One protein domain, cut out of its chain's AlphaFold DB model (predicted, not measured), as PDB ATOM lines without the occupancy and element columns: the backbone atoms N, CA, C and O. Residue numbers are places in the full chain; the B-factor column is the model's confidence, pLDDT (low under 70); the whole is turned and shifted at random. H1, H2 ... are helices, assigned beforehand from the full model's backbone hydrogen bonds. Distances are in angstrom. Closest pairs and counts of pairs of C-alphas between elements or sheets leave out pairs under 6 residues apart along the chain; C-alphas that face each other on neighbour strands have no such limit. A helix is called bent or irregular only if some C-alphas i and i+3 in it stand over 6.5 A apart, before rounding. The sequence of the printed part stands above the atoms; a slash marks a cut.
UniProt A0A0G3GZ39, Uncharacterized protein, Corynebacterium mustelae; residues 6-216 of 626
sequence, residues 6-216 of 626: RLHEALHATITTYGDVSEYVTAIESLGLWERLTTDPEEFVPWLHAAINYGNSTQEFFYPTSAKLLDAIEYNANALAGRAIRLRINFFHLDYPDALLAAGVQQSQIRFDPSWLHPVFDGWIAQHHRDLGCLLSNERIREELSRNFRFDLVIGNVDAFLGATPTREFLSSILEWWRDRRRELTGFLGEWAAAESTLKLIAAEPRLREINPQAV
ATOM      1  N   ARG A   6     -96.674 453.464 -48.339       56.84
ATOM      2  CA  ARG A   6     -96.605 454.890 -47.982       56.84
ATOM      3  C   ARG A   6     -96.578 455.140 -46.476       56.84
ATOM      4  O   ARG A   6     -96.024 456.146 -46.053       56.84
ATOM      5  N   LEU A   7     -97.170 454.252 -45.677       59.91
ATOM      6  CA  LEU A   7     -97.183 454.395 -44.222       59.91
ATOM      7  C   LEU A   7     -95.814 454.047 -43.623       59.91
ATOM      8  O   LEU A   7     -95.354 454.729 -42.718       59.91
ATOM      9  N   HIS A   8     -95.144 453.030 -44.170       59.12
ATOM     10  CA  HIS A   8     -93.812 452.611 -43.740       59.12
ATOM     11  C   HIS A   8     -92.757 453.670 -44.101       59.12
ATOM     12  O   HIS A   8     -91.994 454.097 -43.242       59.12
ATOM     13  N   GLU A   9     -92.784 454.199 -45.330       62.78
ATOM     14  CA  GLU A   9     -91.927 455.332 -45.717       62.78
ATOM     15  C   GLU A   9     -92.185 456.578 -44.857       62.78
ATOM     16  O   GLU A   9     -91.235 457.246 -44.457       62.78
ATOM     17  N   ALA A  10     -93.447 456.867 -44.516       63.84
ATOM     18  CA  ALA A  10     -93.792 457.988 -43.645       63.84
ATOM     19  C   ALA A  10     -93.290 457.794 -42.205       63.84
ATOM     20  O   ALA A  10     -92.701 458.718 -41.660       63.84
ATOM     21  N   LEU A  11     -93.459 456.605 -41.609       68.50
ATOM     22  CA  LEU A  11     -92.957 456.289 -40.263       68.50
ATOM     23  C   LEU A  11     -91.433 456.421 -40.173       68.50
ATOM     24  O   LEU A  11     -90.925 456.924 -39.174       68.50
ATOM     25  N   HIS A  12     -90.709 455.997 -41.211       68.81
ATOM     26  CA  HIS A  12     -89.252 456.113 -41.276       68.81
ATOM     27  C   HIS A  12     -88.795 457.558 -41.517       68.81
ATOM     28  O   HIS A  12     -87.846 458.014 -40.882       68.81
ATOM     29  N   ALA A  13     -89.470 458.294 -42.407       66.00
ATOM     30  CA  ALA A  13     -89.127 459.678 -42.733       66.00
ATOM     31  C   ALA A  13     -89.420 460.666 -41.592       66.00
ATOM     32  O   ALA A  13     -88.820 461.737 -41.554       66.00
ATOM     33  N   THR A  14     -90.327 460.335 -40.667       71.31
ATOM     34  CA  THR A  14     -90.676 461.211 -39.539       71.31
ATOM     35  C   THR A  14     -89.820 460.987 -38.300       71.31
ATOM     36  O   THR A  14     -89.881 461.808 -37.397       71.31
ATOM     37  N   ILE A  15     -88.982 459.945 -38.224       78.12
ATOM     38  CA  ILE A  15     -88.070 459.755 -37.076       78.12
ATOM     39  C   ILE A  15     -87.206 461.008 -36.863       78.12
ATOM     40  O   ILE A  15     -87.029 461.464 -35.739       78.12
ATOM     41  N   THR A  16     -86.756 461.627 -37.956       74.38
ATOM     42  CA  THR A  16     -85.885 462.808 -37.931       74.38
ATOM     43  C   THR A  16     -86.594 464.110 -37.547       74.38
ATOM     44  O   THR A  16     -85.958 465.159 -37.532       74.38
ATOM     45  N   THR A  17     -87.913 464.093 -37.320       77.94
ATOM     46  CA  THR A  17     -88.694 465.302 -37.001       77.94
ATOM     47  C   THR A  17     -88.961 465.484 -35.509       77.94
ATOM     48  O   THR A  17     -89.582 466.479 -35.143       77.94
ATOM     49  N   TYR A  18     -88.528 464.546 -34.664       78.31
ATOM     50  CA  TYR A  18     -88.753 464.577 -33.217       78.31
ATOM     51  C   TYR A  18     -87.435 464.717 -32.459       78.31
ATOM     52  O   TYR A  18     -86.396 464.234 -32.919       78.31
ATOM     53  N   GLY A  19     -87.500 465.394 -31.308       76.94
ATOM     54  CA  GLY A  19     -86.350 465.596 -30.428       76.94
ATOM     55  C   GLY A  19     -85.977 464.323 -29.675       76.94
ATOM     56  O   GLY A  19     -84.794 464.020 -29.551       76.94
ATOM     57  N   ASP A  20     -86.977 463.535 -29.262       88.88
ATOM     58  CA  ASP A  20     -86.759 462.282 -28.546       88.88
ATOM     59  C   ASP A  20     -87.719 461.133 -28.911       88.88
ATOM     60  O   ASP A  20     -88.764 461.297 -29.552       88.88
ATOM     61  N   VAL A  21     -87.318 459.924 -28.518       90.06
ATOM     62  CA  VAL A  21     -88.005 458.669 -28.824       90.06
ATOM     63  C   VAL A  21     -89.339 458.537 -28.090       90.06
ATOM     64  O   VAL A  21     -90.256 457.902 -28.609       90.06
ATOM     65  N   SER A  22     -89.495 459.144 -26.915       88.19
ATOM     66  CA  SER A  22     -90.743 459.105 -26.149       88.19
ATOM     67  C   SER A  22     -91.822 459.962 -26.811       88.19
ATOM     68  O   SER A  22     -92.970 459.517 -26.941       88.19
ATOM     69  N   GLU A  23     -91.456 461.144 -27.308       89.12
ATOM     70  CA  GLU A  23     -92.316 461.984 -28.143       89.12
ATOM     71  C   GLU A  23     -92.707 461.265 -29.434       89.12
ATOM     72  O   GLU A  23     -93.892 461.209 -29.779       89.12
ATOM     73  N   TYR A  24     -91.732 460.651 -30.115       90.06
ATOM     74  CA  TYR A  24     -91.981 459.890 -31.336       90.06
ATOM     75  C   TYR A  24     -92.973 458.744 -31.092       90.06
ATOM     76  O   TYR A  24     -93.992 458.647 -31.777       90.06
ATOM     77  N   VAL A  25     -92.725 457.895 -30.088       90.38
ATOM     78  CA  VAL A  25     -93.600 456.756 -29.757       90.38
ATOM     79  C   VAL A  25     -95.014 457.234 -29.419       90.38
ATOM     80  O   VAL A  25     -95.989 456.664 -29.912       90.38
ATOM     81  N   THR A  26     -95.143 458.320 -28.651       88.75
ATOM     82  CA  THR A  26     -96.446 458.923 -28.317       88.75
ATOM     83  C   THR A  26     -97.173 459.430 -29.564       88.75
ATOM     84  O   THR A  26     -98.381 459.225 -29.713       88.75
ATOM     85  N   ALA A  27     -96.453 460.049 -30.503       87.81
ATOM     86  CA  ALA A  27     -97.029 460.504 -31.762       87.81
ATOM     87  C   ALA A  27     -97.532 459.327 -32.615       87.81
ATOM     88  O   ALA A  27     -98.672 459.360 -33.084       87.81
ATOM     89  N   ILE A  28     -96.739 458.260 -32.764       88.00
ATOM     90  CA  ILE A  28     -97.136 457.057 -33.517       88.00
ATOM     91  C   ILE A  28     -98.358 456.379 -32.886       88.00
ATOM     92  O   ILE A  28     -99.255 455.907 -33.594       88.00
ATOM     93  N   GLU A  29     -98.436 456.365 -31.559       87.38
ATOM     94  CA  GLU A  29     -99.596 455.851 -30.840       87.38
ATOM     95  C   GLU A  29    -100.848 456.708 -31.063       87.38
ATOM     96  O   GLU A  29    -101.912 456.159 -31.347       87.38
ATOM     97  N   SER A  30    -100.733 458.041 -31.024       86.06
ATOM     98  CA  SER A  30    -101.862 458.950 -31.285       86.06
ATOM     99  C   SER A  30    -102.464 458.781 -32.689       86.06
ATOM    100  O   SER A  30    -103.645 459.057 -32.906       86.06
ATOM    101  N   LEU A  31    -101.667 458.272 -33.632       86.38
ATOM    102  CA  LEU A  31    -102.079 457.938 -34.995       86.38
ATOM    103  C   LEU A  31    -102.672 456.520 -35.120       86.38
ATOM    104  O   LEU A  31    -103.078 456.125 -36.213       86.38
ATOM    105  N   GLY A  32    -102.724 455.749 -34.030       85.75
ATOM    106  CA  GLY A  32    -103.217 454.369 -34.002       85.75
ATOM    107  C   GLY A  32    -102.296 453.368 -34.706       85.75
ATOM    108  O   GLY A  32    -102.754 452.310 -35.134       85.75
ATOM    109  N   LEU A  33    -101.011 453.703 -34.872       88.31
ATOM    110  CA  LEU A  33    -100.059 452.908 -35.656       88.31
ATOM    111  C   LEU A  33     -99.137 452.032 -34.797       88.31
ATOM    112  O   LEU A  33     -98.547 451.087 -35.316       88.31
ATOM    113  N   TRP A  34     -99.031 452.316 -33.496       90.31
ATOM    114  CA  TRP A  34     -98.083 451.656 -32.591       90.31
ATOM    115  C   TRP A  34     -98.329 450.149 -32.431       90.31
ATOM    116  O   TRP A  34     -97.403 449.350 -32.555       90.31
ATOM    117  N   GLU A  35     -99.581 449.737 -32.216       90.25
ATOM    118  CA  GLU A  35     -99.937 448.317 -32.058       90.25
ATOM    119  C   GLU A  35     -99.620 447.520 -33.327       90.25
ATOM    120  O   GLU A  35     -99.035 446.443 -33.268       90.25
ATOM    121  N   ARG A  36     -99.939 448.078 -34.500       87.88
ATOM    122  CA  ARG A  36     -99.624 447.438 -35.779       87.88
ATOM    123  C   ARG A  36     -98.116 447.279 -35.966       87.88
ATOM    124  O   ARG A  36     -97.669 446.193 -36.310       87.88
ATOM    125  N   LEU A  37     -97.360 448.351 -35.725       89.19
ATOM    126  CA  LEU A  37     -95.909 448.351 -35.885       89.19
ATOM    127  C   LEU A  37     -95.237 447.315 -34.979       89.19
ATOM    128  O   LEU A  37     -94.289 446.669 -35.400       89.19
ATOM    129  N   THR A  38     -95.710 447.165 -33.742       92.94
ATOM    130  CA  THR A  38     -95.053 446.325 -32.726       92.94
ATOM    131  C   THR A  38     -95.514 444.866 -32.729       92.94
ATOM    132  O   THR A  38     -94.792 444.017 -32.211       92.94
ATOM    133  N   THR A  39     -96.666 444.548 -33.333       92.69
ATOM    134  CA  THR A  39     -97.190 443.169 -33.417       92.69
ATOM    135  C   THR A  39     -96.743 442.397 -34.658       92.69
ATOM    136  O   THR A  39     -96.861 441.170 -34.671       92.69
ATOM    137  N   ASP A  40     -96.211 443.074 -35.682       91.88
ATOM    138  CA  ASP A  40     -95.620 442.445 -36.868       91.88
ATOM    139  C   ASP A  40     -94.083 442.561 -36.839       91.88
ATOM    140  O   ASP A  40     -93.543 443.636 -37.122       91.88
ATOM    141  N   PRO A  41     -93.346 441.472 -36.545       91.94
ATOM    142  CA  PRO A  41     -91.886 441.500 -36.506       91.94
ATOM    143  C   PRO A  41     -91.226 441.932 -37.824       91.94
ATOM    144  O   PRO A  41     -90.135 442.505 -37.800       91.94
ATOM    145  N   GLU A  42     -91.873 441.678 -38.967       89.75
ATOM    146  CA  GLU A  42     -91.365 442.079 -40.286       89.75
ATOM    147  C   GLU A  42     -91.498 443.596 -40.516       89.75
ATOM    148  O   GLU A  42     -90.747 444.156 -41.314       89.75
ATOM    149  N   GLU A  43     -92.395 444.283 -39.795       88.12
ATOM    150  CA  GLU A  43     -92.479 445.751 -39.774       88.12
ATOM    151  C   GLU A  43     -91.608 446.349 -38.646       88.12
ATOM    152  O   GLU A  43     -90.910 447.342 -38.871       88.12
ATOM    153  N   PHE A  44     -91.583 445.730 -37.459       92.69
ATOM    154  CA  PHE A  44     -90.883 446.245 -36.277       92.69
ATOM    155  C   PHE A  44     -89.357 446.262 -36.421       92.69
ATOM    156  O   PHE A  44     -88.716 447.272 -36.129       92.69
ATOM    157  N   VAL A  45     -88.748 445.151 -36.854       92.50
ATOM    158  CA  VAL A  45     -87.280 445.016 -36.870       92.50
ATOM    159  C   VAL A  45     -86.617 446.019 -37.829       92.50
ATOM    160  O   VAL A  45     -85.657 446.679 -37.413       92.50
ATOM    161  N   PRO A  46     -87.096 446.207 -39.079       90.38
ATOM    162  CA  PRO A  46     -86.556 447.237 -39.968       90.38
ATOM    163  C   PRO A  46     -86.730 448.659 -39.424       90.38
ATOM    164  O   PRO A  46     -85.814 449.475 -39.555       90.38
ATOM    165  N   TRP A  47     -87.871 448.949 -38.791       92.06
ATOM    166  CA  TRP A  47     -88.122 450.244 -38.160       92.06
ATOM    167  C   TRP A  47     -87.152 450.509 -37.005       92.06
ATOM    168  O   TRP A  47     -86.499 451.552 -36.983       92.06
ATOM    169  N   LEU A  48     -86.979 449.545 -36.096       93.50
ATOM    170  CA  LEU A  48     -86.069 449.669 -34.957       93.50
ATOM    171  C   LEU A  48     -84.630 449.906 -35.427       93.50
ATOM    172  O   LEU A  48     -83.922 450.743 -34.871       93.50
ATOM    173  N   HIS A  49     -84.207 449.223 -36.494       91.00
ATOM    174  CA  HIS A  49     -82.895 449.444 -37.095       91.00
ATOM    175  C   HIS A  49     -82.743 450.870 -37.655       91.00
ATOM    176  O   HIS A  49     -81.702 451.499 -37.462       91.00
ATOM    177  N   ALA A  50     -83.769 451.409 -38.323       89.06
ATOM    178  CA  ALA A  50     -83.757 452.790 -38.806       89.06
ATOM    179  C   ALA A  50     -83.713 453.805 -37.653       89.06
ATOM    180  O   ALA A  50     -82.913 454.738 -37.700       89.06
ATOM    181  N   ALA A  51     -84.503 453.579 -36.601       91.19
ATOM    182  CA  ALA A  51     -84.507 454.414 -35.407       91.19
ATOM    183  C   ALA A  51     -83.128 454.422 -34.734       91.19
ATOM    184  O   ALA A  51     -82.564 455.492 -34.525       91.19
ATOM    185  N   ILE A  52     -82.522 453.256 -34.490       91.75
ATOM    186  CA  ILE A  52     -81.183 453.144 -33.884       91.75
ATOM    187  C   ILE A  52     -80.109 453.826 -34.742       91.75
ATOM    188  O   ILE A  52     -79.225 454.486 -34.202       91.75
ATOM    189  N   ASN A  53     -80.178 453.728 -36.071       89.38
ATOM    190  CA  ASN A  53     -79.235 454.436 -36.946       89.38
ATOM    191  C   ASN A  53     -79.354 455.960 -36.833       89.38
ATOM    192  O   ASN A  53     -78.332 456.650 -36.834       89.38
ATOM    193  N   TYR A  54     -80.576 456.477 -36.695       88.31
ATOM    194  CA  TYR A  54     -80.788 457.887 -36.386       88.31
ATOM    195  C   TYR A  54     -80.229 458.241 -35.002       88.31
ATOM    196  O   TYR A  54     -79.442 459.174 -34.893       88.31
ATOM    197  N   GLY A  55     -80.509 457.428 -33.980       88.44
ATOM    198  CA  GLY A  55     -79.967 457.587 -32.625       88.44
ATOM    199  C   GLY A  55     -78.438 457.621 -32.558       88.44
ATOM    200  O   GLY A  55     -77.856 458.466 -31.890       88.44
ATOM    201  N   ASN A  56     -77.758 456.776 -33.336       87.62
ATOM    202  CA  ASN A  56     -76.296 456.806 -33.462       87.62
ATOM    203  C   ASN A  56     -75.758 458.129 -34.046       87.62
ATOM    204  O   ASN A  56     -74.565 458.399 -33.921       87.62
ATOM    205  N   SER A  57     -76.614 458.919 -34.702       83.88
ATOM    206  CA  SER A  57     -76.293 460.207 -35.328       83.88
ATOM    207  C   SER A  57     -76.902 461.403 -34.580       83.88
ATOM    208  O   SER A  57     -76.631 462.548 -34.939       83.88
ATOM    209  N   THR A  58     -77.747 461.173 -33.571       83.75
ATOM    210  CA  THR A  58     -78.500 462.213 -32.855       83.75
ATOM    211  C   THR A  58     -78.623 461.840 -31.382       83.75
ATOM    212  O   THR A  58     -79.451 461.017 -30.999       83.75
ATOM    213  N   GLN A  59     -77.782 462.470 -30.564       73.69
ATOM    214  CA  GLN A  59     -77.516 462.089 -29.172       73.69
ATOM    215  C   GLN A  59     -78.741 462.181 -28.249       73.69
ATOM    216  O   GLN A  59     -78.882 461.370 -27.341       73.69
ATOM    217  N   GLU A  60     -79.641 463.136 -28.481       82.62
ATOM    218  CA  GLU A  60     -80.799 463.351 -27.600       82.62
ATOM    219  C   GLU A  60     -81.936 462.353 -27.860       82.62
ATOM    220  O   GLU A  60     -82.765 462.113 -26.982       82.62
ATOM    221  N   PHE A  61     -81.948 461.701 -29.031       89.75
ATOM    222  CA  PHE A  61     -83.126 460.959 -29.471       89.75
ATOM    223  C   PHE A  61     -83.456 459.769 -28.561       89.75
ATOM    224  O   PHE A  61     -84.606 459.586 -28.177       89.75
ATOM    225  N   PHE A  62     -82.458 458.974 -28.166       91.31
ATOM    226  CA  PHE A  62     -82.641 457.851 -27.232       91.31
ATOM    227  C   PHE A  62     -82.214 458.174 -25.801       91.31
ATOM    228  O   PHE A  62     -82.050 457.250 -25.004       91.31
ATOM    229  N   TYR A  63     -82.032 459.450 -25.456       87.06
ATOM    230  CA  TYR A  63     -81.683 459.835 -24.094       87.06
ATOM    231  C   TYR A  63     -82.777 459.487 -23.064       87.06
ATOM    232  O   TYR A  63     -82.425 458.979 -22.000       87.06
ATOM    233  N   PRO A  64     -84.091 459.663 -23.339       89.81
ATOM    234  CA  PRO A  64     -85.135 459.203 -22.427       89.81
ATOM    235  C   PRO A  64     -85.499 457.723 -22.626       89.81
ATOM    236  O   PRO A  64     -85.533 457.192 -23.742       89.81
ATOM    237  N   THR A  65     -85.854 457.056 -21.526       92.06
ATOM    238  CA  THR A  65     -86.427 455.701 -21.545       92.06
ATOM    239  C   THR A  65     -87.920 455.710 -21.898       92.06
ATOM    240  O   THR A  65     -88.657 456.630 -21.539       92.06
ATOM    241  N   SER A  66     -88.387 454.660 -22.578       94.00
ATOM    242  CA  SER A  66     -89.784 454.469 -22.982       94.00
ATOM    243  C   SER A  66     -90.222 453.033 -22.705       94.00
ATOM    244  O   SER A  66     -89.853 452.115 -23.438       94.00
ATOM    245  N   ALA A  67     -91.058 452.840 -21.678       94.50
ATOM    246  CA  ALA A  67     -91.600 451.526 -21.315       94.50
ATOM    247  C   ALA A  67     -92.264 450.820 -22.509       94.50
ATOM    248  O   ALA A  67     -92.032 449.642 -22.743       94.50
ATOM    249  N   LYS A  68     -93.005 451.570 -23.336       94.00
ATOM    250  CA  LYS A  68     -93.688 451.025 -24.520       94.00
ATOM    251  C   LYS A  68     -92.711 450.460 -25.542       94.00
ATOM    252  O   LYS A  68     -92.977 449.415 -26.130       94.00
ATOM    253  N   LEU A  69     -91.600 451.157 -25.783       95.94
ATOM    254  CA  LEU A  69     -90.576 450.669 -26.700       95.94
ATOM    255  C   LEU A  69     -89.850 449.451 -26.118       95.94
ATOM    256  O   LEU A  69     -89.567 448.513 -26.857       95.94
ATOM    257  N   LEU A  70     -89.593 449.430 -24.808       97.50
ATOM    258  CA  LEU A  70     -89.005 448.266 -24.142       97.50
ATOM    259  C   LEU A  70     -89.920 447.037 -24.251       97.50
ATOM    260  O   LEU A  70     -89.455 445.992 -24.700       97.50
ATOM    261  N   ASP A  71     -91.220 447.184 -23.978       96.50
ATOM    262  CA  ASP A  71     -92.219 446.118 -24.145       96.50
ATOM    263  C   ASP A  71     -92.246 445.593 -25.592       96.50
ATOM    264  O   ASP A  71     -92.337 444.389 -25.835       96.50
ATOM    265  N   ALA A  72     -92.125 446.490 -26.577       96.62
ATOM    266  CA  ALA A  72     -92.082 446.117 -27.988       96.62
ATOM    267  C   ALA A  72     -90.805 445.347 -28.366       96.62
ATOM    268  O   ALA A  72     -90.870 444.403 -29.158       96.62
ATOM    269  N   ILE A  73     -89.649 445.722 -27.801       97.44
ATOM    270  CA  ILE A  73     -88.384 444.991 -27.972       97.44
ATOM    271  C   ILE A  73     -88.515 443.582 -27.385       97.44
ATOM    272  O   ILE A  73     -88.158 442.611 -28.052       97.44
ATOM    273  N   GLU A  74     -89.073 443.457 -26.179       96.62
ATOM    274  CA  GLU A  74     -89.284 442.164 -25.523       96.62
ATOM    275  C   GLU A  74     -90.262 441.271 -26.293       96.62
ATOM    276  O   GLU A  74     -89.970 440.097 -26.537       96.62
ATOM    277  N   TYR A  75     -91.389 441.827 -26.747       97.12
ATOM    278  CA  TYR A  75     -92.373 441.102 -27.555       97.12
ATOM    279  C   TYR A  75     -91.748 440.518 -28.833       97.12
ATOM    280  O   TYR A  75     -92.054 439.392 -29.231       97.12
ATOM    281  N   ASN A  76     -90.820 441.257 -29.448       97.50
ATOM    282  CA  ASN A  76     -90.138 440.869 -30.681       97.50
ATOM    283  C   ASN A  76     -88.794 440.147 -30.461       97.50
ATOM    284  O   ASN A  76     -88.051 439.944 -31.426       97.50
ATOM    285  N   ALA A  77     -88.476 439.703 -29.237       96.62
ATOM    286  CA  ALA A  77     -87.170 439.127 -28.899       96.62
ATOM    287  C   ALA A  77     -86.735 437.983 -29.835       96.62
ATOM    288  O   ALA A  77     -85.614 437.977 -30.338       96.62
ATOM    289  N   ASN A  78     -87.640 437.058 -30.172       96.62
ATOM    290  CA  ASN A  78     -87.327 435.941 -31.077       96.62
ATOM    291  C   ASN A  78     -86.910 436.393 -32.489       96.62
ATOM    292  O   ASN A  78     -86.107 435.719 -33.132       96.62
ATOM    293  N   ALA A  79     -87.450 437.510 -32.987       95.94
ATOM    294  CA  ALA A  79     -87.110 438.050 -34.305       95.94
ATOM    295  C   ALA A  79     -85.806 438.872 -34.294       95.94
ATOM    296  O   ALA A  79     -85.129 438.991 -35.325       95.94
ATOM    297  N   LEU A  80     -85.458 439.424 -33.126       95.88
ATOM    298  CA  LEU A  80     -84.226 440.170 -32.865       95.88
ATOM    299  C   LEU A  80     -83.033 439.258 -32.543       95.88
ATOM    300  O   LEU A  80     -81.889 439.638 -32.807       95.88
ATOM    301  N   ALA A  81     -83.281 438.054 -32.029       96.50
ATOM    302  CA  ALA A  81     -82.245 437.100 -31.661       96.50
ATOM    303  C   ALA A  81     -81.269 436.828 -32.823       96.50
ATOM    304  O   ALA A  81     -81.653 436.496 -33.946       96.50
ATOM    305  N   GLY A  82     -79.972 436.986 -32.555       92.62
ATOM    306  CA  GLY A  82     -78.893 436.792 -33.522       92.62
ATOM    307  C   GLY A  82     -78.735 437.908 -34.560       92.62
ATOM    308  O   GLY A  82     -77.835 437.808 -35.398       92.62
ATOM    309  N   ARG A  83     -79.545 438.976 -34.526       93.00
ATOM    310  CA  ARG A  83     -79.411 440.122 -35.442       93.00
ATOM    311  C   ARG A  83     -78.206 440.989 -35.084       93.00
ATOM    312  O   ARG A  83     -77.865 441.166 -33.917       93.00
ATOM    313  N   ALA A  84     -77.580 441.561 -36.107       90.56
ATOM    314  CA  ALA A  84     -76.497 442.525 -35.967       90.56
ATOM    315  C   ALA A  84     -77.073 443.949 -35.997       90.56
ATOM    316  O   ALA A  84     -77.404 444.452 -37.067       90.56
ATOM    317  N   ILE A  85     -77.210 444.583 -34.832       88.94
ATOM    318  CA  ILE A  85     -77.690 445.966 -34.700       88.94
ATOM    319  C   ILE A  85     -76.572 446.800 -34.082       88.94
ATOM    320  O   ILE A  85     -76.170 446.556 -32.944       88.94
ATOM    321  N   ARG A  86     -76.044 447.763 -34.842       88.75
ATOM    322  CA  ARG A  86     -74.930 448.606 -34.399       88.75
ATOM    323  C   ARG A  86     -75.432 449.723 -33.493       88.75
ATOM    324  O   ARG A  86     -76.287 450.497 -33.909       88.75
ATOM    325  N   LEU A  87     -74.870 449.834 -32.292       87.88
ATOM    326  CA  LEU A  87     -75.286 450.816 -31.288       87.88
ATOM    327  C   LEU A  87     -74.069 451.455 -30.609       87.88
ATOM    328  O   LEU A  87     -73.153 450.741 -30.198       87.88
ATOM    329  N   ARG A  88     -74.066 452.789 -30.501       86.94
ATOM    330  CA  ARG A  88     -73.099 453.589 -29.729       86.94
ATOM    331  C   ARG A  88     -73.653 453.830 -28.330       86.94
ATOM    332  O   ARG A  88     -74.492 454.698 -28.147       86.94
ATOM    333  N   ILE A  89     -73.238 453.033 -27.353       85.88
ATOM    334  CA  ILE A  89     -73.914 452.931 -26.049       85.88
ATOM    335  C   ILE A  89     -74.020 454.255 -25.284       85.88
ATOM    336  O   ILE A  89     -75.035 454.502 -24.650       85.88
ATOM    337  N   ASN A  90     -73.029 455.134 -25.408       83.38
ATOM    338  CA  ASN A  90     -72.999 456.455 -24.786       83.38
ATOM    339  C   ASN A  90     -74.017 457.457 -25.374       83.38
ATOM    340  O   ASN A  90     -74.126 458.560 -24.853       83.38
ATOM    341  N   PHE A  91     -74.753 457.106 -26.439       87.12
ATOM    342  CA  PHE A  91     -75.813 457.939 -27.040       87.12
ATOM    343  C   PHE A  91     -77.230 457.445 -26.688       87.12
ATOM    344  O   PHE A  91     -78.221 457.996 -27.160       87.12
ATOM    345  N   PHE A  92     -77.344 456.362 -25.915       90.69
ATOM    346  CA  PHE A  92     -78.615 455.708 -25.626       90.69
ATOM    347  C   PHE A  92     -78.807 455.588 -24.121       90.69
ATOM    348  O   PHE A  92     -77.872 455.281 -23.383       90.69
ATOM    349  N   HIS A  93     -80.051 455.726 -23.676       92.81
ATOM    350  CA  HIS A  93     -80.451 455.321 -22.339       92.81
ATOM    351  C   HIS A  93     -80.136 453.835 -22.104       92.81
ATOM    352  O   HIS A  93     -80.463 453.004 -22.955       92.81
ATOM    353  N   LEU A  94     -79.568 453.481 -20.942       93.31
ATOM    354  CA  LEU A  94     -79.049 452.131 -20.654       93.31
ATOM    355  C   LEU A  94     -80.095 451.001 -20.688       93.31
ATOM    356  O   LEU A  94     -79.741 449.849 -20.939       93.31
ATOM    357  N   ASP A  95     -81.378 451.326 -20.523       95.31
ATOM    358  CA  ASP A  95     -82.473 450.357 -20.686       95.31
ATOM    359  C   ASP A  95     -82.501 449.729 -22.095       95.31
ATOM    360  O   ASP A  95     -82.791 448.543 -22.240       95.31
ATOM    361  N   TYR A  96     -82.192 450.490 -23.151       95.19
ATOM    362  CA  TYR A  96     -82.255 449.984 -24.527       95.19
ATOM    363  C   TYR A  96     -81.164 448.958 -24.862       95.19
ATOM    364  O   TYR A  96     -81.515 447.877 -25.341       95.19
ATOM    365  N   PRO A  97     -79.858 449.218 -24.639       94.44
ATOM    366  CA  PRO A  97     -78.834 448.207 -24.869       94.44
ATOM    367  C   PRO A  97     -79.023 446.988 -23.956       94.44
ATOM    368  O   PRO A  97     -78.777 445.874 -24.419       94.44
ATOM    369  N   ASP A  98     -79.521 447.152 -22.723       96.25
ATOM    370  CA  ASP A  98     -79.876 446.013 -21.866       96.25
ATOM    371  C   ASP A  98     -81.004 445.160 -22.472       96.25
ATOM    372  O   ASP A  98     -80.852 443.946 -22.606       96.25
ATOM    373  N   ALA A  99     -82.103 445.784 -22.918       97.06
ATOM    374  CA  ALA A  99     -83.228 445.084 -23.543       97.06
ATOM    375  C   ALA A  99     -82.842 444.393 -24.860       97.06
ATOM    376  O   ALA A  99     -83.272 443.271 -25.123       97.06
ATOM    377  N   LEU A 100     -82.003 445.025 -25.687       95.88
ATOM    378  CA  LEU A 100     -81.516 444.435 -26.938       95.88
ATOM    379  C   LEU A 100     -80.624 443.214 -26.678       95.88
ATOM    380  O   LEU A 100     -80.740 442.205 -27.378       95.88
ATOM    381  N   LEU A 101     -79.758 443.279 -25.662       95.25
ATOM    382  CA  LEU A 101     -78.960 442.128 -25.235       95.25
ATOM    383  C   LEU A 101     -79.846 441.008 -24.680       95.25
ATOM    384  O   LEU A 101     -79.648 439.852 -25.052       95.25
ATOM    385  N   ALA A 102     -80.858 441.343 -23.875       96.31
ATOM    386  CA  ALA A 102     -81.848 440.386 -23.382       96.31
ATOM    387  C   ALA A 102     -82.625 439.707 -24.528       96.31
ATOM    388  O   ALA A 102     -82.895 438.509 -24.477       96.31
ATOM    389  N   ALA A 103     -82.915 440.450 -25.602       96.62
ATOM    390  CA  ALA A 103     -83.530 439.948 -26.831       96.62
ATOM    391  C   ALA A 103     -82.578 439.114 -27.719       96.62
ATOM    392  O   ALA A 103     -82.984 438.617 -28.769       96.62
ATOM    393  N   GLY A 104     -81.309 438.944 -27.330       94.50
ATOM    394  CA  GLY A 104     -80.337 438.115 -28.044       94.50
ATOM    395  C   GLY A 104     -79.677 438.788 -29.251       94.50
ATOM    396  O   GLY A 104     -79.138 438.087 -30.112       94.50
ATOM    397  N   VAL A 105     -79.702 440.121 -29.348       94.56
ATOM    398  CA  VAL A 105     -78.955 440.874 -30.373       94.56
ATOM    399  C   VAL A 105     -77.450 440.627 -30.218       94.56
ATOM    400  O   VAL A 105     -76.930 440.462 -29.114       94.56
ATOM    401  N   GLN A 106     -76.714 440.599 -31.332       91.06
ATOM    402  CA  GLN A 106     -75.277 440.331 -31.315       91.06
ATOM    403  C   GLN A 106     -74.499 441.397 -30.530       91.06
ATOM    404  O   GLN A 106     -74.297 442.521 -30.993       91.06
ATOM    405  N   GLN A 107     -73.935 440.992 -29.392       83.62
ATOM    406  CA  GLN A 107     -73.067 441.821 -28.545       83.62
ATOM    407  C   GLN A 107     -71.884 442.473 -29.285       83.62
ATOM    408  O   GLN A 107     -71.406 443.538 -28.895       83.62
ATOM    409  N   SER A 108     -71.405 441.854 -30.372       83.12
ATOM    410  CA  SER A 108     -70.290 442.355 -31.176       83.12
ATOM    411  C   SER A 108     -70.652 443.588 -32.003       83.12
ATOM    412  O   SER A 108     -69.785 444.072 -32.718       83.12
ATOM    413  N   GLN A 109     -71.864 444.133 -31.899       82.44
ATOM    414  CA  GLN A 109     -72.287 445.355 -32.593       82.44
ATOM    415  C   GLN A 109     -72.515 446.549 -31.652       82.44
ATOM    416  O   GLN A 109     -72.623 447.684 -32.114       82.44
ATOM    417  N   ILE A 110     -72.500 446.323 -30.337       83.50
ATOM    418  CA  ILE A 110     -72.550 447.390 -29.332       83.50
ATOM    419  C   ILE A 110     -71.137 447.958 -29.166       83.50
ATOM    420  O   ILE A 110     -70.162 447.209 -29.045       83.50
ATOM    421  N   ARG A 111     -70.971 449.274 -29.215       81.69
ATOM    422  CA  ARG A 111     -69.669 449.951 -29.163       81.69
ATOM    423  C   ARG A 111     -69.739 451.144 -28.225       81.69
ATOM    424  O   ARG A 111     -70.777 451.788 -28.132       81.69
ATOM    425  N   PHE A 112     -68.619 451.429 -27.580       77.81
ATOM    426  CA  PHE A 112     -68.356 452.742 -27.012       77.81
ATOM    427  C   PHE A 112     -67.739 453.616 -28.097       77.81
ATOM    428  O   PHE A 112     -66.953 453.118 -28.908       77.81
ATOM    429  N   ASP A 113     -68.138 454.882 -28.140       72.62
ATOM    430  CA  ASP A 113     -67.462 455.890 -28.951       72.62
ATOM    431  C   ASP A 113     -66.479 456.656 -28.048       72.62
ATOM    432  O   ASP A 113     -66.937 457.395 -27.173       72.62
ATOM    433  N   PRO A 114     -65.155 456.464 -28.211       63.66
ATOM    434  CA  PRO A 114     -64.148 457.055 -27.331       63.66
ATOM    435  C   PRO A 114     -64.045 458.576 -27.483       63.66
ATOM    436  O   PRO A 114     -63.518 459.235 -26.594       63.66
ATOM    437  N   SER A 115     -64.578 459.151 -28.568       62.94
ATOM    438  CA  SER A 115     -64.567 460.602 -28.781       62.94
ATOM    439  C   SER A 115     -65.510 461.364 -27.841       62.94
ATOM    440  O   SER A 115     -65.489 462.593 -27.825       62.94
ATOM    441  N   TRP A 116     -66.353 460.656 -27.072       59.47
ATOM    442  CA  TRP A 116     -67.429 461.254 -26.284       59.47
ATOM    443  C   TRP A 116     -67.646 460.567 -24.929       59.47
ATOM    444  O   TRP A 116     -68.245 459.496 -24.830       59.47
ATOM    445  N   LEU A 117     -67.238 461.248 -23.860       57.97
ATOM    446  CA  LEU A 117     -67.379 460.823 -22.464       57.97
ATOM    447  C   LEU A 117     -68.595 461.496 -21.797       57.97
ATOM    448  O   LEU A 117     -68.445 462.275 -20.858       57.97
ATOM    449  N   HIS A 118     -69.812 461.249 -22.292       59.81
ATOM    450  CA  HIS A 118     -71.021 461.681 -21.571       59.81
ATOM    451  C   HIS A 118     -71.256 460.764 -20.355       59.81
ATOM    452  O   HIS A 118     -71.024 459.556 -20.469       59.81
ATOM    453  N   PRO A 119     -71.738 461.271 -19.205       60.66
ATOM    454  CA  PRO A 119     -72.150 460.417 -18.096       60.66
ATOM    455  C   PRO A 119     -73.286 459.480 -18.532       60.66
ATOM    456  O   PRO A 119     -74.410 459.896 -18.806       60.66
ATOM    457  N   VAL A 120     -72.958 458.191 -18.638       75.62
ATOM    458  CA  VAL A 120     -73.829 457.156 -19.223       75.62
ATOM    459  C   VAL A 120     -74.975 456.761 -18.275       75.62
ATOM    460  O   VAL A 120     -76.008 456.259 -18.712       75.62
ATOM    461  N   PHE A 121     -74.817 457.002 -16.970       87.25
ATOM    462  CA  PHE A 121     -75.783 456.596 -15.944       87.25
ATOM    463  C   PHE A 121     -76.823 457.667 -15.588       87.25
ATOM    464  O   PHE A 121     -77.823 457.312 -14.976       87.25
ATOM    465  N   ASP A 122     -76.647 458.935 -15.976       84.81
ATOM    466  CA  ASP A 122     -77.508 460.043 -15.520       84.81
ATOM    467  C   ASP A 122     -78.978 459.844 -15.896       84.81
ATOM    468  O   ASP A 122     -79.863 459.961 -15.045       84.81
ATOM    469  N   GLY A 123     -79.238 459.480 -17.156       85.44
ATOM    470  CA  GLY A 123     -80.586 459.161 -17.624       85.44
ATOM    471  C   GLY A 123     -81.199 457.991 -16.848       85.44
ATOM    472  O   GLY A 123     -82.314 458.109 -16.345       85.44
ATOM    473  N   TRP A 124     -80.429 456.911 -16.668       91.75
ATOM    474  CA  TRP A 124     -80.883 455.699 -15.977       91.75
ATOM    475  C   TRP A 124     -81.164 455.941 -14.489       91.75
ATOM    476  O   TRP A 124     -82.150 455.452 -13.942       91.75
ATOM    477  N   ILE A 125     -80.335 456.747 -13.830       91.38
ATOM    478  CA  ILE A 125     -80.542 457.173 -12.445       91.38
ATOM    479  C   ILE A 125     -81.839 457.976 -12.314       91.38
ATOM    480  O   ILE A 125     -82.621 457.726 -11.396       91.38
ATOM    481  N   ALA A 126     -82.068 458.929 -13.222       89.38
ATOM    482  CA  ALA A 126     -83.248 459.786 -13.184       89.38
ATOM    483  C   ALA A 126     -84.542 458.987 -13.393       89.38
ATOM    484  O   ALA A 126     -85.537 459.221 -12.703       89.38
ATOM    485  N   GLN A 127     -84.530 458.040 -14.333       91.06
ATOM    486  CA  GLN A 127     -85.658 457.161 -14.607       91.06
ATOM    487  C   GLN A 127     -85.193 455.888 -15.316       91.06
ATOM    488  O   GLN A 127     -84.602 455.956 -16.383       91.06
ATOM    489  N   HIS A 128     -85.553 454.717 -14.797       94.31
ATOM    490  CA  HIS A 128     -85.276 453.443 -15.461       94.31
ATOM    491  C   HIS A 128     -86.440 452.467 -15.335       94.31
ATOM    492  O   HIS A 128     -87.251 452.543 -14.411       94.31
ATOM    493  N   HIS A 129     -86.492 451.522 -16.271       94.94
ATOM    494  CA  HIS A 129     -87.423 450.394 -16.252       94.94
ATOM    495  C   HIS A 129     -86.704 449.042 -16.128       94.94
ATOM    496  O   HIS A 129     -87.372 448.015 -16.004       94.94
ATOM    497  N   ARG A 130     -85.364 449.017 -16.179       94.81
ATOM    498  CA  ARG A 130     -84.561 447.785 -16.165       94.81
ATOM    499  C   ARG A 130     -83.431 447.844 -15.143       94.81
ATOM    500  O   ARG A 130     -82.917 448.912 -14.823       94.81
ATOM    501  N   ASP A 131     -83.024 446.669 -14.675       94.69
ATOM    502  CA  ASP A 131     -81.971 446.469 -13.672       94.69
ATOM    503  C   ASP A 131     -80.560 446.288 -14.260       94.69
ATOM    504  O   ASP A 131     -79.609 446.039 -13.519       94.69
ATOM    505  N   LEU A 132     -80.426 446.412 -15.585       95.69
ATOM    506  CA  LEU A 132     -79.177 446.298 -16.348       95.69
ATOM    507  C   LEU A 132     -78.507 444.910 -16.304       95.69
ATOM    508  O   LEU A 132     -77.319 444.787 -16.617       95.69
ATOM    509  N   GLY A 133     -79.238 443.855 -15.931       95.56
ATOM    510  CA  GLY A 133     -78.672 442.516 -15.762       95.56
ATOM    511  C   GLY A 133     -77.990 441.934 -17.002       95.56
ATOM    512  O   GLY A 133     -76.907 441.353 -16.894       95.56
ATOM    513  N   CYS A 134     -78.575 442.100 -18.189       94.62
ATOM    514  CA  CYS A 134     -78.008 441.564 -19.430       94.62
ATOM    515  C   CYS A 134     -76.818 442.397 -19.915       94.62
ATOM    516  O   CYS A 134     -75.838 441.848 -20.422       94.62
ATOM    517  N   LEU A 135     -76.884 443.714 -19.719       93.50
ATOM    518  CA  LEU A 135     -75.824 444.650 -20.062       93.50
ATOM    519  C   LEU A 135     -74.571 444.421 -19.217       93.50
ATOM    520  O   LEU A 135     -73.478 444.281 -19.762       93.50
ATOM    521  N   LEU A 136     -74.734 444.335 -17.896       93.50
ATOM    522  CA  LEU A 136     -73.632 444.198 -16.940       93.50
ATOM    523  C   LEU A 136     -73.041 442.780 -16.904       93.50
ATOM    524  O   LEU A 136     -71.900 442.598 -16.483       93.50
ATOM    525  N   SER A 137     -73.772 441.778 -17.400       92.25
ATOM    526  CA  SER A 137     -73.237 440.423 -17.607       92.25
ATOM    527  C   SER A 137     -72.255 440.344 -18.783       92.25
ATOM    528  O   SER A 137     -71.507 439.371 -18.902       92.25
ATOM    529  N   ASN A 138     -72.238 441.345 -19.667       90.31
ATOM    530  CA  ASN A 138     -71.286 441.417 -20.765       90.31
ATOM    531  C   ASN A 138     -69.944 441.974 -20.276       90.31
ATOM    532  O   ASN A 138     -69.827 443.170 -20.035       90.31
ATOM    533  N   GLU A 139     -68.924 441.121 -20.179       89.25
ATOM    534  CA  GLU A 139     -67.607 441.486 -19.635       89.25
ATOM    535  C   GLU A 139     -66.993 442.723 -20.306       89.25
ATOM    536  O   GLU A 139     -66.643 443.675 -19.616       89.25
ATOM    537  N   ARG A 140     -66.971 442.769 -21.645       87.12
ATOM    538  CA  ARG A 140     -66.413 443.905 -22.395       87.12
ATOM    539  C   ARG A 140     -67.171 445.205 -22.123       87.12
ATOM    540  O   ARG A 140     -66.552 446.247 -21.960       87.12
ATOM    541  N   ILE A 141     -68.505 445.173 -22.123       86.94
ATOM    542  CA  ILE A 141     -69.306 446.381 -21.862       86.94
ATOM    543  C   ILE A 141     -69.150 446.813 -20.406       86.94
ATOM    544  O   ILE A 141     -69.005 448.002 -20.144       86.94
ATOM    545  N   ARG A 142     -69.147 445.860 -19.469       88.31
ATOM    546  CA  ARG A 142     -68.938 446.125 -18.047       88.31
ATOM    547  C   ARG A 142     -67.592 446.800 -17.806       88.31
ATOM    548  O   ARG A 142     -67.577 447.816 -17.131       88.31
ATOM    549  N   GLU A 143     -66.501 446.294 -18.383       85.38
ATOM    550  CA  GLU A 143     -65.172 446.913 -18.271       85.38
ATOM    551  C   GLU A 143     -65.152 448.360 -18.777       85.38
ATOM    552  O   GLU A 143     -64.618 449.243 -18.109       85.38
ATOM    553  N   GLU A 144     -65.766 448.623 -19.931       82.56
ATOM    554  CA  GLU A 144     -65.853 449.976 -20.488       82.56
ATOM    555  C   GLU A 144     -66.710 450.913 -19.620       82.56
ATOM    556  O   GLU A 144     -66.322 452.057 -19.379       82.56
ATOM    557  N   LEU A 145     -67.841 450.435 -19.087       86.12
ATOM    558  CA  LEU A 145     -68.639 451.194 -18.118       86.12
ATOM    559  C   LEU A 145     -67.851 451.459 -16.833       86.12
ATOM    560  O   LEU A 145     -67.959 452.549 -16.282       86.12
ATOM    561  N   SER A 146     -67.052 450.493 -16.369       84.31
ATOM    562  CA  SER A 146     -66.216 450.633 -15.176       84.31
ATOM    563  C   SER A 146     -65.127 451.688 -15.345       84.31
ATOM    564  O   SER A 146     -64.970 452.527 -14.464       84.31
ATOM    565  N   ARG A 147     -64.414 451.693 -16.481       78.38
ATOM    566  CA  ARG A 147     -63.364 452.689 -16.780       78.38
ATOM    567  C   ARG A 147     -63.894 454.122 -16.795       78.38
ATOM    568  O   ARG A 147     -63.168 455.041 -16.440       78.38
ATOM    569  N   ASN A 148     -65.154 454.296 -17.184       77.88
ATOM    570  CA  ASN A 148     -65.805 455.598 -17.312       77.88
ATOM    571  C   ASN A 148     -66.768 455.903 -16.151       77.88
ATOM    572  O   ASN A 148     -67.558 456.848 -16.225       77.88
ATOM    573  N   PHE A 149     -66.747 455.095 -15.085       85.50
ATOM    574  CA  PHE A 149     -67.669 455.249 -13.969       85.50
ATOM    575  C   PHE A 149     -67.291 456.440 -13.086       85.50
ATOM    576  O   PHE A 149     -66.148 456.597 -12.660       85.50
ATOM    577  N   ARG A 150     -68.293 457.247 -12.747       82.75
ATOM    578  CA  ARG A 150     -68.159 458.435 -11.907       82.75
ATOM    579  C   ARG A 150     -68.797 458.202 -10.543       82.75
ATOM    580  O   ARG A 150     -70.009 458.030 -10.442       82.75
ATOM    581  N   PHE A 151     -67.988 458.211  -9.482       85.31
ATOM    582  CA  PHE A 151     -68.476 457.957  -8.120       85.31
ATOM    583  C   PHE A 151     -69.404 459.038  -7.581       85.31
ATOM    584  O   PHE A 151     -70.239 458.752  -6.724       85.31
ATOM    585  N   ASP A 152     -69.300 460.267  -8.083       84.31
ATOM    586  CA  ASP A 152     -70.194 461.349  -7.683       84.31
ATOM    587  C   ASP A 152     -71.653 461.069  -8.070       84.31
ATOM    588  O   ASP A 152     -72.552 461.513  -7.363       84.31
ATOM    589  N   LEU A 153     -71.894 460.230  -9.086       85.00
ATOM    590  CA  LEU A 153     -73.239 459.787  -9.465       85.00
ATOM    591  C   LEU A 153     -73.898 458.907  -8.400       85.00
ATOM    592  O   LEU A 153     -75.122 458.884  -8.291       85.00
ATOM    593  N   VAL A 154     -73.106 458.183  -7.604       84.81
ATOM    594  CA  VAL A 154     -73.620 457.323  -6.528       84.81
ATOM    595  C   VAL A 154     -74.164 458.172  -5.382       84.81
ATOM    596  O   VAL A 154     -75.159 457.808  -4.750       84.81
ATOM    597  N   ILE A 155     -73.550 459.325  -5.118       80.44
ATOM    598  CA  ILE A 155     -73.965 460.194  -4.021       80.44
ATOM    599  C   ILE A 155     -75.322 460.822  -4.338       80.44
ATOM    600  O   ILE A 155     -75.509 461.494  -5.345       80.44
ATOM    601  N   GLY A 156     -76.295 460.573  -3.460       81.19
ATOM    602  CA  GLY A 156     -77.688 460.983  -3.651       81.19
ATOM    603  C   GLY A 156     -78.542 460.003  -4.463       81.19
ATOM    604  O   GLY A 156     -79.762 460.091  -4.376       81.19
ATOM    605  N   ASN A 157     -77.938 459.033  -5.165       89.00
ATOM    606  CA  ASN A 157     -78.653 458.076  -6.029       89.00
ATOM    607  C   ASN A 157     -78.341 456.604  -5.735       89.00
ATOM    608  O   ASN A 157     -78.736 455.716  -6.489       89.00
ATOM    609  N   VAL A 158     -77.628 456.313  -4.651       89.12
ATOM    610  CA  VAL A 158     -77.188 454.951  -4.321       89.12
ATOM    611  C   VAL A 158     -78.347 453.953  -4.229       89.12
ATOM    612  O   VAL A 158     -78.168 452.796  -4.586       89.12
ATOM    613  N   ASP A 159     -79.557 454.383  -3.854       91.38
ATOM    614  CA  ASP A 159     -80.734 453.507  -3.831       91.38
ATOM    615  C   ASP A 159     -81.072 452.933  -5.219       91.38
ATOM    616  O   ASP A 159     -81.458 451.768  -5.305       91.38
ATOM    617  N   ALA A 160     -80.843 453.686  -6.304       90.94
ATOM    618  CA  ALA A 160     -81.013 453.180  -7.668       90.94
ATOM    619  C   ALA A 160     -80.047 452.016  -7.947       90.94
ATOM    620  O   ALA A 160     -80.443 450.970  -8.460       90.94
ATOM    621  N   PHE A 161     -78.787 452.148  -7.529       91.56
ATOM    622  CA  PHE A 161     -77.789 451.097  -7.712       91.56
ATOM    623  C   PHE A 161     -77.964 449.906  -6.759       91.56
ATOM    624  O   PHE A 161     -77.637 448.782  -7.123       91.56
ATOM    625  N   LEU A 162     -78.469 450.112  -5.539       91.44
ATOM    626  CA  LEU A 162     -78.669 449.024  -4.570       91.44
ATOM    627  C   LEU A 162     -79.998 448.291  -4.732       91.44
ATOM    628  O   LEU A 162     -80.156 447.206  -4.155       91.44
ATOM    629  N   GLY A 163     -80.926 448.868  -5.497       90.31
ATOM    630  CA  GLY A 163     -82.274 448.352  -5.709       90.31
ATOM    631  C   GLY A 163     -82.325 446.990  -6.400       90.31
ATOM    632  O   GLY A 163     -83.273 446.240  -6.168       90.31
ATOM    633  N   ALA A 164     -81.300 446.628  -7.178       93.31
ATOM    634  CA  ALA A 164     -81.235 445.355  -7.891       93.31
ATOM    635  C   ALA A 164     -79.881 444.648  -7.731       93.31
ATOM    636  O   ALA A 164     -78.850 445.268  -7.471       93.31
ATOM    637  N   THR A 165     -79.883 443.320  -7.876       94.94
ATOM    638  CA  THR A 165     -78.668 442.500  -7.751       94.94
ATOM    639  C   THR A 165     -77.598 442.858  -8.789       94.94
ATOM    640  O   THR A 165     -76.460 443.060  -8.366       94.94
ATOM    641  N   PRO A 166     -77.900 443.008 -10.097       95.50
ATOM    642  CA  PRO A 166     -76.849 443.250 -11.089       95.50
ATOM    643  C   PRO A 166     -76.102 444.574 -10.893       95.50
ATOM    644  O   PRO A 166     -74.877 444.621 -10.974       95.50
ATOM    645  N   THR A 167     -76.819 445.651 -10.576       94.00
ATOM    646  CA  THR A 167     -76.236 446.975 -10.315       94.00
ATOM    647  C   THR A 167     -75.481 447.025  -8.990       94.00
ATOM    648  O   THR A 167     -74.432 447.668  -8.906       94.00
ATOM    649  N   ARG A 168     -75.933 446.275  -7.975       94.62
ATOM    650  CA  ARG A 168     -75.190 446.087  -6.721       94.62
ATOM    651  C   ARG A 168     -73.883 445.325  -6.936       94.62
ATOM    652  O   ARG A 168     -72.853 445.721  -6.394       94.62
ATOM    653  N   GLU A 169     -73.908 444.242  -7.709       93.94
ATOM    654  CA  GLU A 169     -72.707 443.476  -8.066       93.94
ATOM    655  C   GLU A 169     -71.741 444.318  -8.903       93.94
ATOM    656  O   GLU A 169     -70.534 444.280  -8.669       93.94
ATOM    657  N   PHE A 170     -72.266 445.147  -9.809       93.44
ATOM    658  CA  PHE A 170     -71.462 446.117 -10.544       93.44
ATOM    659  C   PHE A 170     -70.783 447.117  -9.608       93.44
ATOM    660  O   PHE A 170     -69.560 447.216  -9.656       93.44
ATOM    661  N   LEU A 171     -71.508 447.772  -8.690       93.06
ATOM    662  CA  LEU A 171     -70.880 448.643  -7.686       93.06
ATOM    663  C   LEU A 171     -69.817 447.907  -6.860       93.06
ATOM    664  O   LEU A 171     -68.749 448.463  -6.612       93.06
ATOM    665  N   SER A 172     -70.069 446.653  -6.477       93.69
ATOM    666  CA  SER A 172     -69.069 445.828  -5.790       93.69
ATOM    667  C   SER A 172     -67.803 445.638  -6.634       93.69
ATOM    668  O   SER A 172     -66.698 445.801  -6.122       93.69
ATOM    669  N   SER A 173     -67.942 445.370  -7.938       92.31
ATOM    670  CA  SER A 173     -66.805 445.233  -8.862       92.31
ATOM    671  C   SER A 173     -66.031 446.539  -9.063       92.31
ATOM    672  O   SER A 173     -64.809 446.519  -9.182       92.31
ATOM    673  N   ILE A 174     -66.717 447.684  -9.028       92.19
ATOM    674  CA  ILE A 174     -66.068 448.996  -9.065       92.19
ATOM    675  C   ILE A 174     -65.251 449.229  -7.785       92.19
ATOM    676  O   ILE A 174     -64.136 449.743  -7.857       92.19
ATOM    677  N   LEU A 175     -65.769 448.836  -6.617       94.06
ATOM    678  CA  LEU A 175     -65.010 448.902  -5.363       94.06
ATOM    679  C   LEU A 175     -63.782 447.979  -5.405       94.06
ATOM    680  O   LEU A 175     -62.714 448.370  -4.950       94.06
ATOM    681  N   GLU A 176     -63.888 446.788  -5.993       93.19
ATOM    682  CA  GLU A 176     -62.727 445.910  -6.208       93.19
ATOM    683  C   GLU A 176     -61.675 446.568  -7.116       93.19
ATOM    684  O   GLU A 176     -60.494 446.567  -6.778       93.19
ATOM    685  N   TRP A 177     -62.097 447.212  -8.210       89.75
ATOM    686  CA  TRP A 177     -61.187 447.971  -9.072       89.75
ATOM    687  C   TRP A 177     -60.492 449.106  -8.311       89.75
ATOM    688  O   TRP A 177     -59.275 449.257  -8.407       89.75
ATOM    689  N   TRP A 178     -61.229 449.865  -7.493       90.94
ATOM    690  CA  TRP A 178     -60.637 450.912  -6.651       90.94
ATOM    691  C   TRP A 178     -59.693 450.360  -5.587       90.94
ATOM    692  O   TRP A 178     -58.700 451.011  -5.269       90.94
ATOM    693  N   ARG A 179     -59.964 449.170  -5.044       92.44
ATOM    694  CA  ARG A 179     -59.056 448.491  -4.112       92.44
ATOM    695  C   ARG A 179     -57.719 448.175  -4.777       92.44
ATOM    696  O   ARG A 179     -56.673 448.368  -4.161       92.44
ATOM    697  N   ASP A 180     -57.742 447.721  -6.024       89.75
ATOM    698  CA  ASP A 180     -56.519 447.437  -6.773       89.75
ATOM    699  C   ASP A 180     -55.805 448.744  -7.162       89.75
ATOM    700  O   ASP A 180     -54.616 448.907  -6.875       89.75
ATOM    701  N   ARG A 181     -56.554 449.731  -7.676       88.44
ATOM    702  CA  ARG A 181     -56.062 451.076  -8.019       88.44
ATOM    703  C   ARG A 181     -55.449 451.808  -6.825       88.44
ATOM    704  O   ARG A 181     -54.463 452.521  -6.982       88.44
ATOM    705  N   ARG A 182     -55.975 451.608  -5.613       90.25
ATOM    706  CA  ARG A 182     -55.444 452.205  -4.381       90.25
ATOM    707  C   ARG A 182     -53.954 451.907  -4.204       90.25
ATOM    708  O   ARG A 182     -53.221 452.798  -3.782       90.25
ATOM    709  N   ARG A 183     -53.487 450.701  -4.541       85.94
ATOM    710  CA  ARG A 183     -52.069 450.316  -4.395       85.94
ATOM    711  C   ARG A 183     -51.142 451.126  -5.300       85.94
ATOM    712  O   ARG A 183     -49.992 451.347  -4.943       85.94
ATOM    713  N   GLU A 184     -51.649 451.592  -6.436       87.81
ATOM    714  CA  GLU A 184     -50.903 452.409  -7.396       87.81
ATOM    715  C   GLU A 184     -50.772 453.877  -6.964       87.81
ATOM    716  O   GLU A 184     -49.923 454.588  -7.495       87.81
ATOM    717  N   LEU A 185     -51.587 454.336  -6.003       92.06
ATOM    718  CA  LEU A 185     -51.477 455.688  -5.438       92.06
ATOM    719  C   LEU A 185     -50.265 455.817  -4.506       92.06
ATOM    720  O   LEU A 185     -49.718 456.907  -4.341       92.06
ATOM    721  N   THR A 186     -49.861 454.708  -3.876       92.56
ATOM    722  CA  THR A 186     -48.819 454.705  -2.849       92.56
ATOM    723  C   THR A 186     -47.507 455.263  -3.406       92.56
ATOM    724  O   THR A 186     -46.939 454.722  -4.353       92.56
ATOM    725  N   GLY A 187     -47.004 456.331  -2.789       93.88
ATOM    726  CA  GLY A 187     -45.782 457.025  -3.194       93.88
ATOM    727  C   GLY A 187     -45.992 458.251  -4.092       93.88
ATOM    728  O   GLY A 187     -45.064 459.040  -4.248       93.88
ATOM    729  N   PHE A 188     -47.178 458.471  -4.659       93.25
ATOM    730  CA  PHE A 188     -47.388 459.522  -5.659       93.25
ATOM    731  C   PHE A 188     -48.415 460.556  -5.182       93.25
ATOM    732  O   PHE A 188     -49.621 460.325  -5.211       93.25
ATOM    733  N   LEU A 189     -47.942 461.735  -4.761       88.31
ATOM    734  CA  LEU A 189     -48.802 462.803  -4.228       88.31
ATOM    735  C   LEU A 189     -49.870 463.272  -5.231       88.31
ATOM    736  O   LEU A 189     -51.010 463.503  -4.841       88.31
ATOM    737  N   GLY A 190     -49.513 463.391  -6.513       86.56
ATOM    738  CA  GLY A 190     -50.458 463.791  -7.562       86.56
ATOM    739  C   GLY A 190     -51.592 462.780  -7.748       86.56
ATOM    740  O   GLY A 190     -52.751 463.166  -7.872       86.56
ATOM    741  N   GLU A 191     -51.277 461.485  -7.664       90.81
ATOM    742  CA  GLU A 191     -52.263 460.404  -7.766       90.81
ATOM    743  C   GLU A 191     -53.224 460.413  -6.574       90.81
ATOM    744  O   GLU A 191     -54.436 460.270  -6.741       90.81
ATOM    745  N   TRP A 192     -52.700 460.661  -5.370       91.50
ATOM    746  CA  TRP A 192     -53.519 460.897  -4.183       91.50
ATOM    747  C   TRP A 192     -54.457 462.092  -4.359       91.50
ATOM    748  O   TRP A 192     -55.654 461.968  -4.103       91.50
ATOM    749  N   ALA A 193     -53.940 463.227  -4.835       89.25
ATOM    750  CA  ALA A 193     -54.737 464.429  -5.060       89.25
ATOM    751  C   ALA A 193     -55.859 464.197  -6.089       89.25
ATOM    752  O   ALA A 193     -56.988 464.644  -5.879       89.25
ATOM    753  N   ALA A 194     -55.582 463.451  -7.163       88.12
ATOM    754  CA  ALA A 194     -56.581 463.078  -8.163       88.12
ATOM    755  C   ALA A 194     -57.663 462.137  -7.595       88.12
ATOM    756  O   ALA A 194     -58.847 462.282  -7.908       88.12
ATOM    757  N   ALA A 195     -57.278 461.196  -6.727       90.56
ATOM    758  CA  ALA A 195     -58.192 460.232  -6.112       90.56
ATOM    759  C   ALA A 195     -59.034 460.816  -4.963       90.56
ATOM    760  O   ALA A 195     -60.119 460.308  -4.676       90.56
ATOM    761  N   GLU A 196     -58.564 461.884  -4.319       89.62
ATOM    762  CA  GLU A 196     -59.111 462.467  -3.088       89.62
ATOM    763  C   GLU A 196     -60.628 462.701  -3.128       89.62
ATOM    764  O   GLU A 196     -61.347 462.393  -2.172       89.62
ATOM    765  N   SER A 197     -61.136 463.233  -4.243       88.81
ATOM    766  CA  SER A 197     -62.571 463.470  -4.417       88.81
ATOM    767  C   SER A 197     -63.364 462.165  -4.322       88.81
ATOM    768  O   SER A 197     -64.332 462.088  -3.572       88.81
ATOM    769  N   THR A 198     -62.910 461.110  -4.998       89.81
ATOM    770  CA  THR A 198     -63.568 459.802  -4.990       89.81
ATOM    771  C   THR A 198     -63.464 459.126  -3.628       89.81
ATOM    772  O   THR A 198     -64.463 458.601  -3.133       89.81
ATOM    773  N   LEU A 199     -62.304 459.195  -2.970       91.56
ATOM    774  CA  LEU A 199     -62.114 458.620  -1.634       91.56
ATOM    775  C   LEU A 199     -63.063 459.246  -0.602       91.56
ATOM    776  O   LEU A 199     -63.687 458.526   0.182       91.56
ATOM    777  N   LYS A 200     -63.268 460.571  -0.658       90.88
ATOM    778  CA  LYS A 200     -64.255 461.268   0.183       90.88
ATOM    779  C   LYS A 200     -65.680 460.781  -0.058       90.88
ATOM    780  O   LYS A 200     -66.418 460.590   0.906       90.88
ATOM    781  N   LEU A 201     -66.064 460.560  -1.314       90.88
ATOM    782  CA  LEU A 201     -67.398 460.055  -1.659       90.88
ATOM    783  C   LEU A 201     -67.591 458.624  -1.135       90.88
ATOM    784  O   LEU A 201     -68.616 458.334  -0.521       90.88
ATOM    785  N   ILE A 202     -66.586 457.755  -1.289       91.81
ATOM    786  CA  ILE A 202     -66.615 456.383  -0.756       91.81
ATOM    787  C   ILE A 202     -66.730 456.393   0.775       91.81
ATOM    788  O   ILE A 202     -67.516 455.634   1.341       91.81
ATOM    789  N   ALA A 203     -65.989 457.271   1.458       91.00
ATOM    790  CA  ALA A 203     -66.053 457.411   2.912       91.00
ATOM    791  C   ALA A 203     -67.404 457.955   3.413       91.00
ATOM    792  O   ALA A 203     -67.839 457.601   4.509       91.00
ATOM    793  N   ALA A 204     -68.062 458.810   2.624       90.62
ATOM    794  CA  ALA A 204     -69.307 459.477   2.995       90.62
ATOM    795  C   ALA A 204     -70.565 458.602   2.859       90.62
ATOM    796  O   ALA A 204     -71.595 458.969   3.423       90.62
ATOM    797  N   GLU A 205     -70.509 457.467   2.150       92.88
ATOM    798  CA  GLU A 205     -71.661 456.577   1.933       92.88
ATOM    799  C   GLU A 205     -71.478 455.213   2.636       92.88
ATOM    800  O   GLU A 205     -70.898 454.281   2.070       92.88
ATOM    801  N   PRO A 206     -72.003 455.044   3.870       91.75
ATOM    802  CA  PRO A 206     -71.842 453.820   4.654       91.75
ATOM    803  C   PRO A 206     -72.378 452.559   3.973       91.75
ATOM    804  O   PRO A 206     -71.835 451.477   4.206       91.75
ATOM    805  N   ARG A 207     -73.402 452.673   3.115       93.69
ATOM    806  CA  ARG A 207     -73.989 451.513   2.424       93.69
ATOM    807  C   ARG A 207     -73.008 450.852   1.457       93.69
ATOM    808  O   ARG A 207     -73.101 449.648   1.246       93.69
ATOM    809  N   LEU A 208     -72.010 451.574   0.936       92.81
ATOM    810  CA  LEU A 208     -70.943 450.961   0.130       92.81
ATOM    811  C   LEU A 208     -70.141 449.932   0.936       92.81
ATOM    812  O   LEU A 208     -69.753 448.887   0.414       92.81
ATOM    813  N   ARG A 209     -69.956 450.182   2.238       93.25
ATOM    814  CA  ARG A 209     -69.292 449.245   3.150       93.25
ATOM    815  C   ARG A 209     -70.117 447.983   3.391       93.25
ATOM    816  O   ARG A 209     -69.542 446.939   3.667       93.25
ATOM    817  N   GLU A 210     -71.441 448.060   3.291       92.75
ATOM    818  CA  GLU A 210     -72.318 446.888   3.406       92.75
ATOM    819  C   GLU A 210     -72.211 445.976   2.174       92.75
ATOM    820  O   GLU A 210     -72.332 444.760   2.304       92.75
ATOM    821  N   ILE A 211     -71.945 446.551   0.994       93.50
ATOM    822  CA  ILE A 211     -71.756 445.805  -0.261       93.50
ATOM    823  C   ILE A 211     -70.426 445.058  -0.249       93.50
ATOM    824  O   ILE A 211     -70.383 443.863  -0.537       93.50
ATOM    825  N   ASN A 212     -69.339 445.776   0.048       95.12
ATOM    826  CA  ASN A 212     -67.993 445.224   0.021       95.12
ATOM    827  C   ASN A 212     -67.143 445.805   1.167       95.12
ATOM    828  O   ASN A 212     -66.387 446.764   0.975       95.12
ATOM    829  N   PRO A 213     -67.264 445.243   2.383       95.25
ATOM    830  CA  PRO A 213     -66.614 445.798   3.567       95.25
ATOM    831  C   PRO A 213     -65.091 445.739   3.481       95.25
ATOM    832  O   PRO A 213     -64.423 446.649   3.966       95.25
ATOM    833  N   GLN A 214     -64.547 444.684   2.868       95.25
ATOM    834  CA  GLN A 214     -63.107 444.515   2.727       95.25
ATOM    835  C   GLN A 214     -62.526 445.551   1.759       95.25
ATOM    836  O   GLN A 214     -61.585 446.249   2.129       95.25
ATOM    837  N   ALA A 215     -63.114 445.710   0.566       95.69
ATOM    838  CA  ALA A 215     -62.630 446.687  -0.405       95.69
ATOM    839  C   ALA A 215     -62.679 448.114   0.155       95.69
ATOM    840  O   ALA A 215     -61.683 448.822   0.089       95.69
ATOM    841  N   VAL A 216     -63.787 448.517   0.789       95.06
ATOM    842  CA  VAL A 216     -63.910 449.867   1.367       95.06
ATOM    843  C   VAL A 216     -62.879 450.122   2.470       95.06
ATOM    844  O   VAL A 216     -62.335 451.221   2.550       95.06
TER     845      VAL A 216
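What this domain is: This is residues 6 to 216 of the 626 residues of an uncharacterized protein of Corynebacterium mustelae (UniProt A0A0G3GZ39). The model is a rod in which the chain winds in stacked turns of short helices and loops, with H3, H5 and H7 side by side in a row. At one end the long H12 and the kinked H13 make a narrow V, and H15 packs on H12. The printed part has 211 residues with 15 named helices, H1 to H15 in order, and no named strand; the class is all helix. The whole is compact, with a radius of gyration of the C-alphas of 19.4 A, and spans 67 by 30 by 30 A.

How they stand to each other: H1, residues 6 to 13, only just touches residues 47 to 51 of H4, residues 41 to 55, with 3 pairs of C-alphas within 8 A, the closest His 12 and Trp 47 at 6.7 A. H3, residues 34 to 39, touches H2, residues 21 to 30, and residues 43 to 44 of H4 only at the corner, only just, with 3 pairs each. H3 only just touches H5, residues 67 to 75, with 3 pairs, the closest C-alphas Thr 38 and Ala 72 at 5.6 A, at a shallow tilt of 21 degrees, the same way. H5 touches H7, residues 95 to 102, the closest C-alphas Leu 70 and Ala 99 at 6.6 A, at a shallow tilt of 9 degrees, the same way. H6, residues 77 to 80, only just touches H7 and residues 41 to 45 of H4, with 3 pairs each. H7 touches H9, residues 133 to 136, the closest C-alphas Asp 98 and Leu 135 at 4.6 A. H8, residues 122 to 126, is close to but not clearly touching H11, residues 158 to 162, the closest C-alphas Ile 125 and Ala 160 at 6.2 A. H10, residues 139 to 147, touches H9 only at the corner, only just, with 3 pairs. The hub, H12, residues 165 to 185, touches H9 with residues 166 to 170 and H15, residues 213 to 216, with residues 175 to 179, the closest C-alphas being Arg 179 and Ala 215 at 5.5 A. H12 also touches H11 only at the corner, and only just touches H14, residues 206 to 211, with 3 pairs, about perpendicular at 75 degrees. H13, residues 189 to 204, is close to but not clearly touching H12, the closest C-alphas Leu 185 and Glu 191 at 5.3 A. Every O i to N i+4 pair is within hydrogen-bond range in H1, H2, H3, H5, H7, H8, H10 and H11; H4 has 10 of 11, H12 14 of 17, H13 10 of 12 and H14 1 of 2, and H6, H9 and H15 are too short for such a pair.

Where its parts are: H1 begins at C-alpha 6, (-96.605, 454.890, -47.982). H4 is 20.4 A long and H12 30.3 A. H13, 22.0 A, is irregular, with C-alphas 194 and 197 7.1 A apart, and has a kink of 47 degrees near residue 197. H15 ends at C-alpha 216, (-63.910, 449.867, 1.367).

The domain as a whole: The two C-alphas farthest apart, those of Arg 6 and Gly 187, are 67.8 A apart. The printed part has no cut; the links H4 to H5, H6 to H7 and H7 to H8 are long. The mean pLDDT of the printed part is 88.1, and residues 6 to 13 and 114 to 119 are under 70.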